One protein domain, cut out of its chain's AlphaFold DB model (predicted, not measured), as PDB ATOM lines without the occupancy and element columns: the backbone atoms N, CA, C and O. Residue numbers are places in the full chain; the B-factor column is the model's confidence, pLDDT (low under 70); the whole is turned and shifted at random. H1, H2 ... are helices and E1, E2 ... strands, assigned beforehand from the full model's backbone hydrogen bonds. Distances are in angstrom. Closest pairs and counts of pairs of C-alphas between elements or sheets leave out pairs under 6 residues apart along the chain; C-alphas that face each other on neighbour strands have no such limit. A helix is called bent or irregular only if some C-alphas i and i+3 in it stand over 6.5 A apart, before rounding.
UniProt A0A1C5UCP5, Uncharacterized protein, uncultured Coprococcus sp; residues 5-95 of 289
ATOM      1  N   TYR A   5      69.197  35.267  89.853       92.62
ATOM      2  CA  TYR A   5      68.118  36.183  89.527       92.62
ATOM      3  C   TYR A   5      67.088  35.489  88.634       92.62
ATOM      4  O   TYR A   5      67.399  34.530  87.917       92.62
ATOM      5  N   VAL A   6      65.863  36.006  88.666       92.19
ATOM      6  CA  VAL A   6      64.784  35.637  87.743       92.19
ATOM      7  C   VAL A   6      64.551  36.802  86.798       92.19
ATOM      8  O   VAL A   6      64.509  37.963  87.216       92.19
ATOM      9  N   TYR A   7      64.444  36.489  85.515       93.06
ATOM     10  CA  TYR A   7      64.301  37.461  84.448       93.06
ATOM     11  C   TYR A   7      63.212  37.034  83.473       93.06
ATOM     12  O   TYR A   7      62.893  35.853  83.331       93.06
ATOM     13  N   GLU A   8      62.684  38.021  82.771       93.50
ATOM     14  CA  GLU A   8      61.772  37.843  81.658       93.50
ATOM     15  C   GLU A   8      62.326  38.530  80.410       93.50
ATOM     16  O   GLU A   8      63.068  39.517  80.477       93.50
ATOM     17  N   HIS A   9      61.971  37.981  79.258       92.12
ATOM     18  CA  HIS A   9      62.253  38.562  77.962       92.12
ATOM     19  C   HIS A   9      60.968  39.127  77.383       92.12
ATOM     20  O   HIS A   9      59.964  38.430  77.233       92.12
ATOM     21  N   ILE A  10      61.032  40.408  77.050       91.69
ATOM     22  CA  ILE A  10      59.919  41.196  76.548       91.69
ATOM     23  C   ILE A  10      60.187  41.502  75.079       91.69
ATOM     24  O   ILE A  10      61.294  41.917  74.715       91.69
ATOM     25  N   ARG A  11      59.180  41.298  74.233       91.06
ATOM     26  CA  ARG A  11      59.260  41.671  72.819       91.06
ATOM     27  C   ARG A  11      59.175  43.189  72.675       91.06
ATOM     28  O   ARG A  11      58.398  43.832  73.374       91.06
ATOM     29  N   LEU A  12      59.934  43.776  71.751       90.88
ATOM     30  CA  LEU A  12      59.922  45.234  71.559       90.88
ATOM     31  C   LEU A  12      58.719  45.747  70.752       90.88
ATOM     32  O   LEU A  12      58.444  46.943  70.779       90.88
ATOM     33  N   ASP A  13      58.022  44.870  70.024       89.38
ATOM     34  CA  ASP A  13      56.903  45.234  69.150       89.38
ATOM     35  C   ASP A  13      55.604  45.484  69.928       89.38
ATOM     36  O   ASP A  13      54.938  46.496  69.721       89.38
ATOM     37  N   ASN A  14      55.249  44.576  70.834       86.75
ATOM     38  CA  ASN A  14      53.983  44.595  71.569       86.75
ATOM     39  C   ASN A  14      54.160  44.653  73.098       86.75
ATOM     40  O   ASN A  14      53.170  44.641  73.825       86.75
ATOM     41  N   ASN A  15      55.405  44.718  73.587       88.12
ATOM     42  CA  ASN A  15      55.755  44.699  75.008       88.12
ATOM     43  C   ASN A  15      55.203  43.490  75.787       88.12
ATOM     44  O   ASN A  15      55.051  43.569  77.006       88.12
ATOM     45  N   THR A  16      54.926  42.362  75.124       89.06
ATOM     46  CA  THR A  16      54.513  41.133  75.812       89.06
ATOM     47  C   THR A  16      55.726  40.317  76.236       89.06
ATOM     48  O   THR A  16      56.708  40.207  75.492       89.06
ATOM     49  N   CYS A  17      55.639  39.692  77.408       90.44
ATOM     50  CA  CYS A  17      56.600  38.680  77.827       90.44
ATOM     51  C   CYS A  17      56.499  37.459  76.901       90.44
ATOM     52  O   CYS A  17      55.401  37.014  76.579       90.44
ATOM     53  N   PHE A  18      57.631  36.930  76.446       90.69
ATOM     54  CA  PHE A  18      57.660  35.719  75.618       90.69
ATOM     55  C   PHE A  18      58.589  34.636  76.161       90.69
ATOM     56  O   PHE A  18      58.612  33.536  75.622       90.69
ATOM     57  N   TYR A  19      59.352  34.914  77.219       90.94
ATOM     58  CA  TYR A  19      60.177  33.910  77.884       90.94
ATOM     59  C   TYR A  19      60.460  34.316  79.327       90.94
ATOM     60  O   TYR A  19      60.785  35.469  79.601       90.94
ATOM     61  N   VAL A  20      60.397  33.349  80.238       91.94
ATOM     62  CA  VAL A  20      60.779  33.507  81.646       91.94
ATOM     63  C   VAL A  20      61.925  32.555  81.953       91.94
ATOM     64  O   VAL A  20      61.900  31.398  81.539       91.94
ATOM     65  N   GLY A  21      62.935  33.010  82.688       89.50
ATOM     66  CA  GLY A  21      64.040  32.141  83.069       89.50
ATOM     67  C   GLY A  21      64.734  32.542  84.360       89.50
ATOM     68  O   GLY A  21      64.724  33.703  84.770       89.50
ATOM     69  N   LYS A  22      65.425  31.578  84.973       90.00
ATOM     70  CA  LYS A  22      66.406  31.828  86.038       90.00
ATOM     71  C   LYS A  22      67.847  31.809  85.531       90.00
ATOM     72  O   LYS A  22      68.198  31.139  84.547       90.00
ATOM     73  N   GLY A  23      68.724  32.543  86.208       87.81
ATOM     74  CA  GLY A  23      70.139  32.561  85.869       87.81
ATOM     75  C   GLY A  23      71.035  33.285  86.856       87.81
ATOM     76  O   GLY A  23      70.577  33.787  87.871       87.81
ATOM     77  N   HIS A  24      72.328  33.306  86.546       87.19
ATOM     78  CA  HIS A  24      73.347  34.062  87.266       87.19
ATOM     79  C   HIS A  24      74.317  34.690  86.250       87.19
ATOM     80  O   HIS A  24      74.393  34.263  85.090       87.19
ATOM     81  N   GLY A  25      75.064  35.719  86.659       87.38
ATOM     82  CA  GLY A  25      76.002  36.428  85.778       87.38
ATOM     83  C   GLY A  25      75.318  37.025  84.542       87.38
ATOM     84  O   GLY A  25      74.294  37.687  84.659       87.38
ATOM     85  N   ASN A  26      75.846  36.758  83.345       85.25
ATOM     86  CA  ASN A  26      75.316  37.301  82.084       85.25
ATOM     87  C   ASN A  26      74.255  36.418  81.413       85.25
ATOM     88  O   ASN A  26      73.934  36.649  80.249       85.25
ATOM     89  N   ARG A  27      73.721  35.407  82.119       84.94
ATOM     90  CA  ARG A  27      72.806  34.424  81.528       84.94
ATOM     91  C   ARG A  27      71.646  35.082  80.782       84.94
ATOM     92  O   ARG A  27      71.430  34.718  79.634       84.94
ATOM     93  N   CYS A  28      70.969  36.068  81.371       86.69
ATOM     94  CA  CYS A  28      69.828  36.756  80.749       86.69
ATOM     95  C   CYS A  28      70.120  37.416  79.391       86.69
ATOM     96  O   CYS A  28      69.209  37.562  78.595       86.69
ATOM     97  N   ASN A  29      71.370  37.764  79.079       83.88
ATOM     98  CA  ASN A  29      71.698  38.474  77.838       83.88
ATOM     99  C   ASN A  29      72.011  37.545  76.655       83.88
ATOM    100  O   ASN A  29      72.254  38.023  75.549       83.88
ATOM    101  N   TYR A  30      72.065  36.227  76.870       80.75
ATOM    102  CA  TYR A  30      72.375  35.285  75.796       80.75
ATOM    103  C   TYR A  30      71.146  34.934  74.961       80.75
ATOM    104  O   TYR A  30      70.138  34.479  75.505       80.75
ATOM    105  N   TYR A  31      71.312  35.013  73.644       73.31
ATOM    106  CA  TYR A  31      70.523  34.285  72.649       73.31
ATOM    107  C   TYR A  31      70.852  32.779  72.738       73.31
ATOM    108  O   TYR A  31      71.891  32.421  73.297       73.31
ATOM    109  N   SER A  32      69.996  31.895  72.224       78.75
ATOM    110  CA  SER A  32      70.046  30.434  72.408       78.75
ATOM    111  C   SER A  32      69.360  29.934  73.677       78.75
ATOM    112  O   SER A  32      69.978  29.440  74.623       78.75
ATOM    113  N   ARG A  33      68.033  30.087  73.709       81.81
ATOM    114  CA  ARG A  33      67.166  29.380  74.675       81.81
ATOM    115  C   ARG A  33      66.473  28.194  74.043       81.81
ATOM    116  O   ARG A  33      66.515  27.094  74.581       81.81
ATOM    117  N   ASN A  34      65.854  28.448  72.907       83.56
ATOM    118  CA  ASN A  34      65.260  27.469  72.024       83.56
ATOM    119  C   ASN A  34      65.049  28.129  70.661       83.56
ATOM    120  O   ASN A  34      65.207  29.340  70.503       83.56
ATOM    121  N   GLU A  35      64.690  27.318  69.674       87.69
ATOM    122  CA  GLU A  35      64.569  27.784  68.299       87.69
ATOM    123  C   GLU A  35      63.473  28.853  68.138       87.69
ATOM    124  O   GLU A  35      63.660  29.824  67.409       87.69
ATOM    125  N   HIS A  36      62.343  28.729  68.846       87.19
ATOM    126  CA  HIS A  36      61.252  29.705  68.762       87.19
ATOM    127  C   HIS A  36      61.631  31.052  69.399       87.19
ATOM    128  O   HIS A  36      61.411  32.105  68.801       87.19
ATOM    129  N   HIS A  37      62.269  31.018  70.567       90.62
ATOM    130  CA  HIS A  37      62.814  32.177  71.261       90.62
ATOM    131  C   HIS A  37      63.764  32.965  70.361       90.62
ATOM    132  O   HIS A  37      63.614  34.177  70.221       90.62
ATOM    133  N   ASP A  38      64.723  32.279  69.740       89.31
ATOM    134  CA  ASP A  38      65.742  32.931  68.921       89.31
ATOM    135  C   ASP A  38      65.114  33.568  67.677       89.31
ATOM    136  O   ASP A  38      65.378  34.733  67.390       89.31
ATOM    137  N   ARG A  39      64.163  32.884  67.022       88.75
ATOM    138  CA  ARG A  39      63.397  33.467  65.905       88.75
ATOM    139  C   ARG A  39      62.632  34.734  66.306       88.75
ATOM    140  O   ARG A  39      62.549  35.666  65.507       88.75
ATOM    141  N   ILE A  40      62.037  34.775  67.503       87.62
ATOM    142  CA  ILE A  40      61.349  35.975  68.008       87.62
ATOM    143  C   ILE A  40      62.361  37.095  68.249       87.62
ATOM    144  O   ILE A  40      62.175  38.203  67.744       87.62
ATOM    145  N   ALA A  41      63.433  36.800  68.982       89.00
ATOM    146  CA  ALA A  41      64.451  37.776  69.339       89.00
ATOM    147  C   ALA A  41      65.129  38.379  68.094       89.00
ATOM    148  O   ALA A  41      65.321  39.592  68.046       89.00
ATOM    149  N   ASP A  42      65.392  37.577  67.060       90.19
ATOM    150  CA  ASP A  42      65.968  38.036  65.790       90.19
ATOM    151  C   ASP A  42      64.993  38.897  64.973       90.19
ATOM    152  O   ASP A  42      65.398  39.857  64.317       90.19
ATOM    153  N   LYS A  43      63.694  38.569  64.999       90.50
ATOM    154  CA  LYS A  43      62.685  39.250  64.176       90.50
ATOM    155  C   LYS A  43      62.260  40.599  64.745       90.50
ATOM    156  O   LYS A  43      62.070  41.543  63.982       90.50
ATOM    157  N   VAL A  44      62.020  40.666  66.053       88.12
ATOM    158  CA  VAL A  44      61.408  41.846  66.694       88.12
ATOM    159  C   VAL A  44      62.283  42.479  67.766       88.12
ATOM    160  O   VAL A  44      61.964  43.561  68.248       88.12
ATOM    161  N   GLY A  45      63.401  41.849  68.120       88.62
ATOM    162  CA  GLY A  45      64.252  42.291  69.212       88.62
ATOM    163  C   GLY A  45      63.693  41.925  70.584       88.62
ATOM    164  O   GLY A  45      62.519  41.592  70.765       88.62
ATOM    165  N   MET A  46      64.572  41.990  71.576       90.19
ATOM    166  CA  MET A  46      64.308  41.522  72.929       90.19
ATOM    167  C   MET A  46      64.823  42.529  73.950       90.19
ATOM    168  O   MET A  46      65.953  43.010  73.850       90.19
ATOM    169  N   LYS A  47      64.015  42.794  74.976       91.69
ATOM    170  CA  LYS A  47      64.430  43.509  76.182       91.69
ATOM    171  C   LYS A  47      64.400  42.564  77.374       91.69
ATOM    172  O   LYS A  47      63.406  41.885  77.605       91.69
ATOM    173  N   VAL A  48      65.480  42.558  78.147       92.44
ATOM    174  CA  VAL A  48      65.557  41.822  79.410       92.44
ATOM    175  C   VAL A  48      64.969  42.682  80.524       92.44
ATOM    176  O   VAL A  48      65.390  43.827  80.702       92.44
ATOM    177  N   ASN A  49      64.040  42.124  81.295       93.19
ATOM    178  CA  ASN A  49      63.584  42.702  82.554       93.19
ATOM    179  C   ASN A  49      63.935  41.756  83.709       93.19
ATOM    180  O   ASN A  49      63.649  40.561  83.658       93.19
ATOM    181  N   ILE A  50      64.607  42.275  84.737       93.19
ATOM    182  CA  ILE A  50      64.987  41.490  85.917       93.19
ATOM    183  C   ILE A  50      63.879  41.664  86.950       93.19
ATOM    184  O   ILE A  50      63.688  42.759  87.470       93.19
ATOM    185  N   ILE A  51      63.169  40.577  87.251       92.81
ATOM    186  CA  ILE A  51      62.063  40.579  88.213       92.81
ATOM    187  C   ILE A  51      62.599  40.658  89.638       92.81
ATOM    188  O   ILE A  51      62.090  41.410  90.468       92.81
ATOM    189  N   LYS A  52      63.636  39.867  89.931       91.44
ATOM    190  CA  LYS A  52      64.261  39.831  91.251       91.44
ATOM    191  C   LYS A  52      65.695  39.331  91.159       91.44
ATOM    192  O   LYS A  52      65.961  38.343  90.475       91.44
ATOM    193  N   ASP A  53      66.598  40.005  91.862       91.50
ATOM    194  CA  ASP A  53      68.011  39.664  91.969       91.50
ATOM    195  C   ASP A  53      68.387  39.213  93.391       91.50
ATOM    196  O   ASP A  53      67.579  39.256  94.323       91.50
ATOM    197  N   LYS A  54      69.628  38.739  93.545       90.38
ATOM    198  CA  LYS A  54      70.226  38.307  94.820       90.38
ATOM    199  C   LYS A  54      69.462  37.191  95.534       90.38
ATOM    200  O   LYS A  54      69.331  37.183  96.760       90.38
ATOM    201  N   LEU A  55      68.970  36.233  94.760       88.25
ATOM    202  CA  LEU A  55      68.265  35.061  95.257       88.25
ATOM    203  C   LEU A  55      69.222  33.890  95.479       88.25
ATOM    204  O   LEU A  55      70.265  33.770  94.825       88.25
ATOM    205  N   SER A  56      68.839  33.006  96.399       89.44
ATOM    206  CA  SER A  56      69.381  31.652  96.420       89.44
ATOM    207  C   SER A  56      68.892  30.886  95.184       89.44
ATOM    208  O   SER A  56      67.907  31.269  94.548       89.44
ATOM    209  N   GLU A  57      69.571  29.801  94.816       87.00
ATOM    210  CA  GLU A  57      69.152  29.010  93.656       87.00
ATOM    211  C   GLU A  57      67.750  28.404  93.828       87.00
ATOM    212  O   GLU A  57      66.990  28.344  92.861       87.00
ATOM    213  N   ASP A  58      67.409  28.006  95.057       86.75
ATOM    214  CA  ASP A  58      66.115  27.418  95.410       86.75
ATOM    215  C   ASP A  58      64.985  28.455  95.352       86.75
ATOM    216  O   ASP A  58      63.920  28.199  94.791       86.75
ATOM    217  N   ASP A  59      65.242  29.667  95.850       88.88
ATOM    218  CA  ASP A  59      64.270  30.763  95.777       88.88
ATOM    219  C   ASP A  59      64.054  31.219  94.331       88.88
ATOM    220  O   ASP A  59      62.920  31.460  93.918       88.88
ATOM    221  N   ALA A  60      65.126  31.302  93.534       88.69
ATOM    222  CA  ALA A  60      65.028  31.628  92.113       88.69
ATOM    223  C   ALA A  60      64.260  30.550  91.333       88.69
ATOM    224  O   ALA A  60      63.488  30.875  90.436       88.69
ATOM    225  N   TYR A  61      64.444  29.277  91.689       87.25
ATOM    226  CA  TYR A  61      63.702  28.157  91.113       87.25
ATOM    227  C   TYR A  61      62.201  28.239  91.424       87.25
ATOM    228  O   TYR A  61      61.375  28.092  90.524       87.25
ATOM    229  N   LYS A  62      61.832  28.505  92.682       89.56
ATOM    230  CA  LYS A  62      60.425  28.665  93.084       89.56
ATOM    231  C   LYS A  62      59.774  29.844  92.369       89.56
ATOM    232  O   LYS A  62      58.709  29.683  91.781       89.56
ATOM    233  N   LEU A  63      60.458  30.986  92.344       90.75
ATOM    234  CA  LEU A  63      59.945  32.208  91.733       90.75
ATOM    235  C   LEU A  63      59.789  32.088  90.207       90.75
ATOM    236  O   LEU A  63      58.815  32.591  89.659       90.75
ATOM    237  N   GLU A  64      60.705  31.402  89.513       91.81
ATOM    238  CA  GLU A  64      60.571  31.101  88.076       91.81
ATOM    239  C   GLU A  64      59.288  30.308  87.791       91.81
ATOM    240  O   GLU A  64      58.520  30.667  86.898       91.81
ATOM    241  N   ARG A  65      59.029  29.259  88.581       89.56
ATOM    242  CA  ARG A  65      57.826  28.427  88.441       89.56
ATOM    243  C   ARG A  65      56.548  29.205  88.734       89.56
ATOM    244  O   ARG A  65      55.584  29.087  87.982       89.56
ATOM    245  N   GLU A  66      56.541  29.997  89.803       90.81
ATOM    246  CA  GLU A  66      55.408  30.856  90.165       90.81
ATOM    247  C   GLU A  66      55.101  31.874  89.063       90.81
ATOM    248  O   GLU A  66      53.939  32.078  88.722       90.81
ATOM    249  N   LEU A  67      56.131  32.461  88.451       91.06
ATOM    250  CA  LEU A  67      55.956  33.451  87.393       91.06
ATOM    251  C   LEU A  67      55.411  32.825  86.102       91.06
ATOM    252  O   LEU A  67      54.484  33.371  85.507       91.06
ATOM    253  N   ILE A  68      55.928  31.663  85.688       89.62
ATOM    254  CA  ILE A  68      55.376  30.922  84.540       89.62
ATOM    255  C   ILE A  68      53.916  30.541  84.813       89.62
ATOM    256  O   ILE A  68      53.064  30.703  83.941       89.62
ATOM    257  N   HIS A  69      53.610  30.088  86.031       88.50
ATOM    258  CA  HIS A  69      52.246  29.753  86.426       88.50
ATOM    259  C   HIS A  69      51.315  30.971  86.352       88.50
ATOM    260  O   HIS A  69      50.220  30.865  85.809       88.50
ATOM    261  N   HIS A  70      51.760  32.133  86.833       88.69
ATOM    262  CA  HIS A  70      50.994  33.375  86.755       88.69
ATOM    263  C   HIS A  70      50.666  33.758  85.303       88.69
ATOM    264  O   HIS A  70      49.512  34.023  84.967       88.69
ATOM    265  N   TYR A  71      51.655  33.713  84.405       87.75
ATOM    266  CA  TYR A  71      51.434  34.017  82.989       87.75
ATOM    267  C   TYR A  71      50.457  33.043  82.317       87.75
ATOM    268  O   TYR A  71      49.547  33.476  81.610       87.75
ATOM    269  N   VAL A  72      50.612  31.737  82.546       85.25
ATOM    270  CA  VAL A  72      49.785  30.720  81.878       85.25
ATOM    271  C   VAL A  72      48.368  30.675  82.452       85.25
ATOM    272  O   VAL A  72      47.400  30.731  81.696       85.25
ATOM    273  N   PHE A  73      48.219  30.595  83.777       85.56
ATOM    274  CA  PHE A  73      46.926  30.329  84.413       85.56
ATOM    275  C   PHE A  73      46.140  31.590  84.782       85.56
ATOM    276  O   PHE A  73      44.914  31.568  84.678       85.56
ATOM    277  N   ASP A  74      46.809  32.682  85.168       85.31
ATOM    278  CA  ASP A  74      46.114  33.908  85.588       85.31
ATOM    279  C   ASP A  74      45.916  34.877  84.413       85.31
ATOM    280  O   ASP A  74      44.856  35.489  84.281       85.31
ATOM    281  N   LEU A  75      46.923  35.009  83.538       84.00
ATOM    282  CA  LEU A  75      46.884  35.924  82.386       84.00
ATOM    283  C   LEU A  75      46.436  35.253  81.076       84.00
ATOM    284  O   LEU A  75      46.114  35.955  80.108       84.00
ATOM    285  N   GLY A  76      46.388  33.918  81.044       82.62
ATOM    286  CA  GLY A  76      45.922  33.139  79.897       82.62
ATOM    287  C   GLY A  76      46.906  33.106  78.725       82.62
ATOM    288  O   GLY A  76      46.477  33.150  77.570       82.62
ATOM    289  N   TYR A  77      48.213  33.092  78.999       85.00
ATOM    290  CA  TYR A  77      49.235  32.940  77.962       85.00
ATOM    291  C   TYR A  77      49.304  31.486  77.476       85.00
ATOM    292  O   TYR A  77      49.172  30.553  78.270       85.00
ATOM    293  N   GLY A  78      49.572  31.289  76.185       83.56
ATOM    294  CA  GLY A  78      49.993  29.988  75.667       83.56
ATOM    295  C   GLY A  78      51.431  29.661  76.055       83.56
ATOM    296  O   GLY A  78      52.198  30.538  76.467       83.56
ATOM    297  N   ILE A  79      51.800  28.387  75.939       83.56
ATOM    298  CA  ILE A  79      53.143  27.911  76.269       83.56
ATOM    299  C   ILE A  79      53.557  26.756  75.352       83.56
ATOM    300  O   ILE A  79      52.767  25.855  75.068       83.56
ATOM    301  N   ASP A  80      54.815  26.744  74.916       81.25
ATOM    302  CA  ASP A  80      55.385  25.726  74.018       81.25
ATOM    303  C   ASP A  80      55.662  24.366  74.701       81.25
ATOM    304  O   ASP A  80      56.726  23.761  74.541       81.25
ATOM    305  N   ILE A  81      54.702  23.846  75.463       79.94
ATOM    306  CA  ILE A  81      54.771  22.512  76.064       79.94
ATOM    307  C   ILE A  81      54.085  21.511  75.134       79.94
ATOM    308  O   ILE A  81      52.910  21.648  74.794       79.94
ATOM    309  N   ILE A  82      54.813  20.462  74.738       71.81
ATOM    310  CA  ILE A  82      54.274  19.390  73.891       71.81
ATOM    311  C   ILE A  82      53.059  18.759  74.587       71.81
ATOM    312  O   ILE A  82      53.175  18.217  75.684       71.81
ATOM    313  N   GLY A  83      51.895  18.810  73.932       65.81
ATOM    314  CA  GLY A  83      50.640  18.265  74.460       65.81
ATOM    315  C   GLY A  83      49.813  19.238  75.308       65.81
ATOM    316  O   GLY A  83      48.744  18.851  75.776       65.81
ATOM    317  N   TYR A  84      50.257  20.487  75.481       71.06
ATOM    318  CA  TYR A  84      49.442  21.558  76.050       71.06
ATOM    319  C   TYR A  84      48.747  22.326  74.915       71.06
ATOM    320  O   TYR A  84      49.394  22.777  73.971       71.06
ATOM    321  N   ASN A  85      47.414  22.416  74.954       58.28
ATOM    322  CA  ASN A  85      46.640  23.060  73.890       58.28
ATOM    323  C   ASN A  85      46.820  24.581  73.949       58.28
ATOM    324  O   ASN A  85      46.248  25.239  74.817       58.28
ATOM    325  N   ASN A  86      47.562  25.133  72.988       62.44
ATOM    326  CA  ASN A  86      47.628  26.576  72.777       62.44
ATOM    327  C   ASN A  86      46.299  27.053  72.184       62.44
ATOM    328  O   ASN A  86      45.871  26.603  71.117       62.44
ATOM    329  N   ASN A  87      45.604  27.911  72.927       59.69
ATOM    330  CA  ASN A  87      44.307  28.431  72.524       59.69
ATOM    331  C   ASN A  87      44.501  29.495  71.424       59.69
ATOM    332  O   ASN A  87      45.381  30.339  71.564       59.69
ATOM    333  N   PRO A  88      43.668  29.544  70.367       56.91
ATOM    334  CA  PRO A  88      43.828  30.522  69.282       56.91
ATOM    335  C   PRO A  88      43.653  31.995  69.702       56.91
ATOM    336  O   PRO A  88      44.080  32.887  68.979       56.91
ATOM    337  N   ASN A  89      43.012  32.245  70.852       62.62
ATOM    338  CA  ASN A  89      42.802  33.570  71.452       62.62
ATOM    339  C   ASN A  89      43.696  33.757  72.691       62.62
ATOM    340  O   ASN A  89      43.210  34.026  73.789       62.62
ATOM    341  N   GLU A  90      44.997  33.542  72.538       68.44
ATOM    342  CA  GLU A  90      45.970  33.772  73.607       68.44
ATOM    343  C   GLU A  90      46.336  35.261  73.723       68.44
ATOM    344  O   GLU A  90      46.576  35.946  72.728       68.44
ATOM    345  N   ASN A  91      46.396  35.775  74.957       70.38
ATOM    346  CA  ASN A  91      46.794  37.166  75.232       70.38
ATOM    347  C   ASN A  91      48.307  37.399  75.044       70.38
ATOM    348  O   ASN A  91      48.770  38.538  74.979       70.38
ATOM    349  N   GLY A  92      49.075  36.315  74.973       77.44
ATOM    350  CA  GLY A  92      50.518  36.277  74.795       77.44
ATOM    351  C   GLY A  92      50.999  34.826  74.774       77.44
ATOM    352  O   GLY A  92      50.236  33.919  75.099       77.44
ATOM    353  N   HIS A  93      52.250  34.601  74.372       86.38
ATOM    354  CA  HIS A  93      52.778  33.256  74.154       86.38
ATOM    355  C   HIS A  93      54.187  33.115  74.733       86.38
ATOM    356  O   HIS A  93      55.098  33.846  74.334       86.38
ATOM    357  N   LEU A  94      54.365  32.180  75.667       89.12
ATOM    358  CA  LEU A  94      55.657  31.847  76.256       89.12
ATOM    359  C   LEU A  94      56.348  30.744  75.452       89.12
ATOM    360  O   LEU A  94      55.818  29.651  75.281       89.12
ATOM    361  N   THR A  95      57.596  30.972  75.059       88.75
ATOM    362  CA  THR A  95      58.409  29.963  74.365       88.75
ATOM    363  C   THR A  95      59.037  28.944  75.316       88.75
ATOM    364  O   THR A  95      59.866  28.130  74.912       88.75
TER     365      THR A  95
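AT A GLANCE: This is residues 5 to 95 of the 289 residues of an uncharacterized protein of uncultured Coprococcus sp (UniProt A0A1C5UCP5). A strongly twisted sheet of three strands lies between two helices: the long H2 runs along one face, over E2 and E1, and the shorter H1 crosses the other face slantwise, near the end where E1 ends and E3 begins. After H2 the printed part goes on in a long loop stretch, residues 75 to 95, with no named element. The printed part has 91 residues with two named helices and three named strands, in the order E1, E2, H1, E3, H2; the sheet's order is E2, E1, E3, antiparallel throughout, and the class is mixed, helices and strands. The whole is compact, with a radius of gyration of the C-alphas of 12.9 A, and rounded in outline, with spans of 37 by 27 by 22 A.

IN THESE COORDINATES: The inner strand of the sheet is E1, residues 5 to 11, which begins at C-alpha 5 at (68.118, 36.183, 89.527) and measures 19.7 A from first to last C-alpha. One edge strand is E2, residues 17 to 24, 19.8 A long. The other edge strand is E3, residues 46 to 55, 23.6 A long; it is the longest strand and bends by 55 degrees at residue 51. H1, residues 35 to 44, measures 14.5 A and begins at C-alpha 35 at (64.569, 27.784, 68.299). H2, residues 57 to 74, is the longest helix at 24.9 A and ends at C-alpha 74 at (46.114, 33.908, 85.588). Neither helix is bent.

HOW THE PARTS SIT: E1 and E2 form a hairpin over a tight link of 5 residues, antiparallel with 152 degrees between their directions. The C-alphas of Tyr 5 and Gly 23 face each other at 5.5 A, and N 7 and O 21, 2.9 A apart, are within hydrogen-bond range. On the other side of E1 is E3, antiparallel at 166 degrees; N 8 and O 49 are within hydrogen-bond range at 2.9 A, as are N 47 and O 10 at 2.9 A. H2 is on the sheet at a height of 9.3 A, over E2 and E1, and runs along the strands, at 14 degrees to E1 on the local plane. Its closest C-alphas to E1 are those of Val 6 and Ala 60, 5.9 A apart, and to E2 those of Gly 21 and Glu 64, 6.2 A apart. E3 and H2 are near each other, with 10 pairs of C-alphas within 10 A. H1 is on the opposite face at a height of 9.0 A, over E1 and, only just, over E2, on which 3 of its 10 C-alphas fall. It runs slantwise to the strands, at 47 degrees to E1 on the local plane; the closest C-alphas of H1 and E1 are those of Val 44 and Arg 11, 6.5 A apart. With helices on both faces, the arrangement is three layers. E2, H1 and E3 form a split strand-helix-strand unit, two strands running the same way with E1 between them in the sheet, and its crossover is right-handed. H1 and H2 are apart. In both helices every O i to N i+4 pair is within hydrogen-bond range.

THE WHOLE: The two C-alphas farthest apart are those of Lys 54 and Pro 88, at 37.5 A. The printed part has no cut, and no link between named elements is long. In the stretch after H2, residues 78 to 79 pair with residues 93 to 94 in a short parallel pairing. The mean pLDDT of the printed part is 85.5; residue 83 and residues 85 to 90 are under 70.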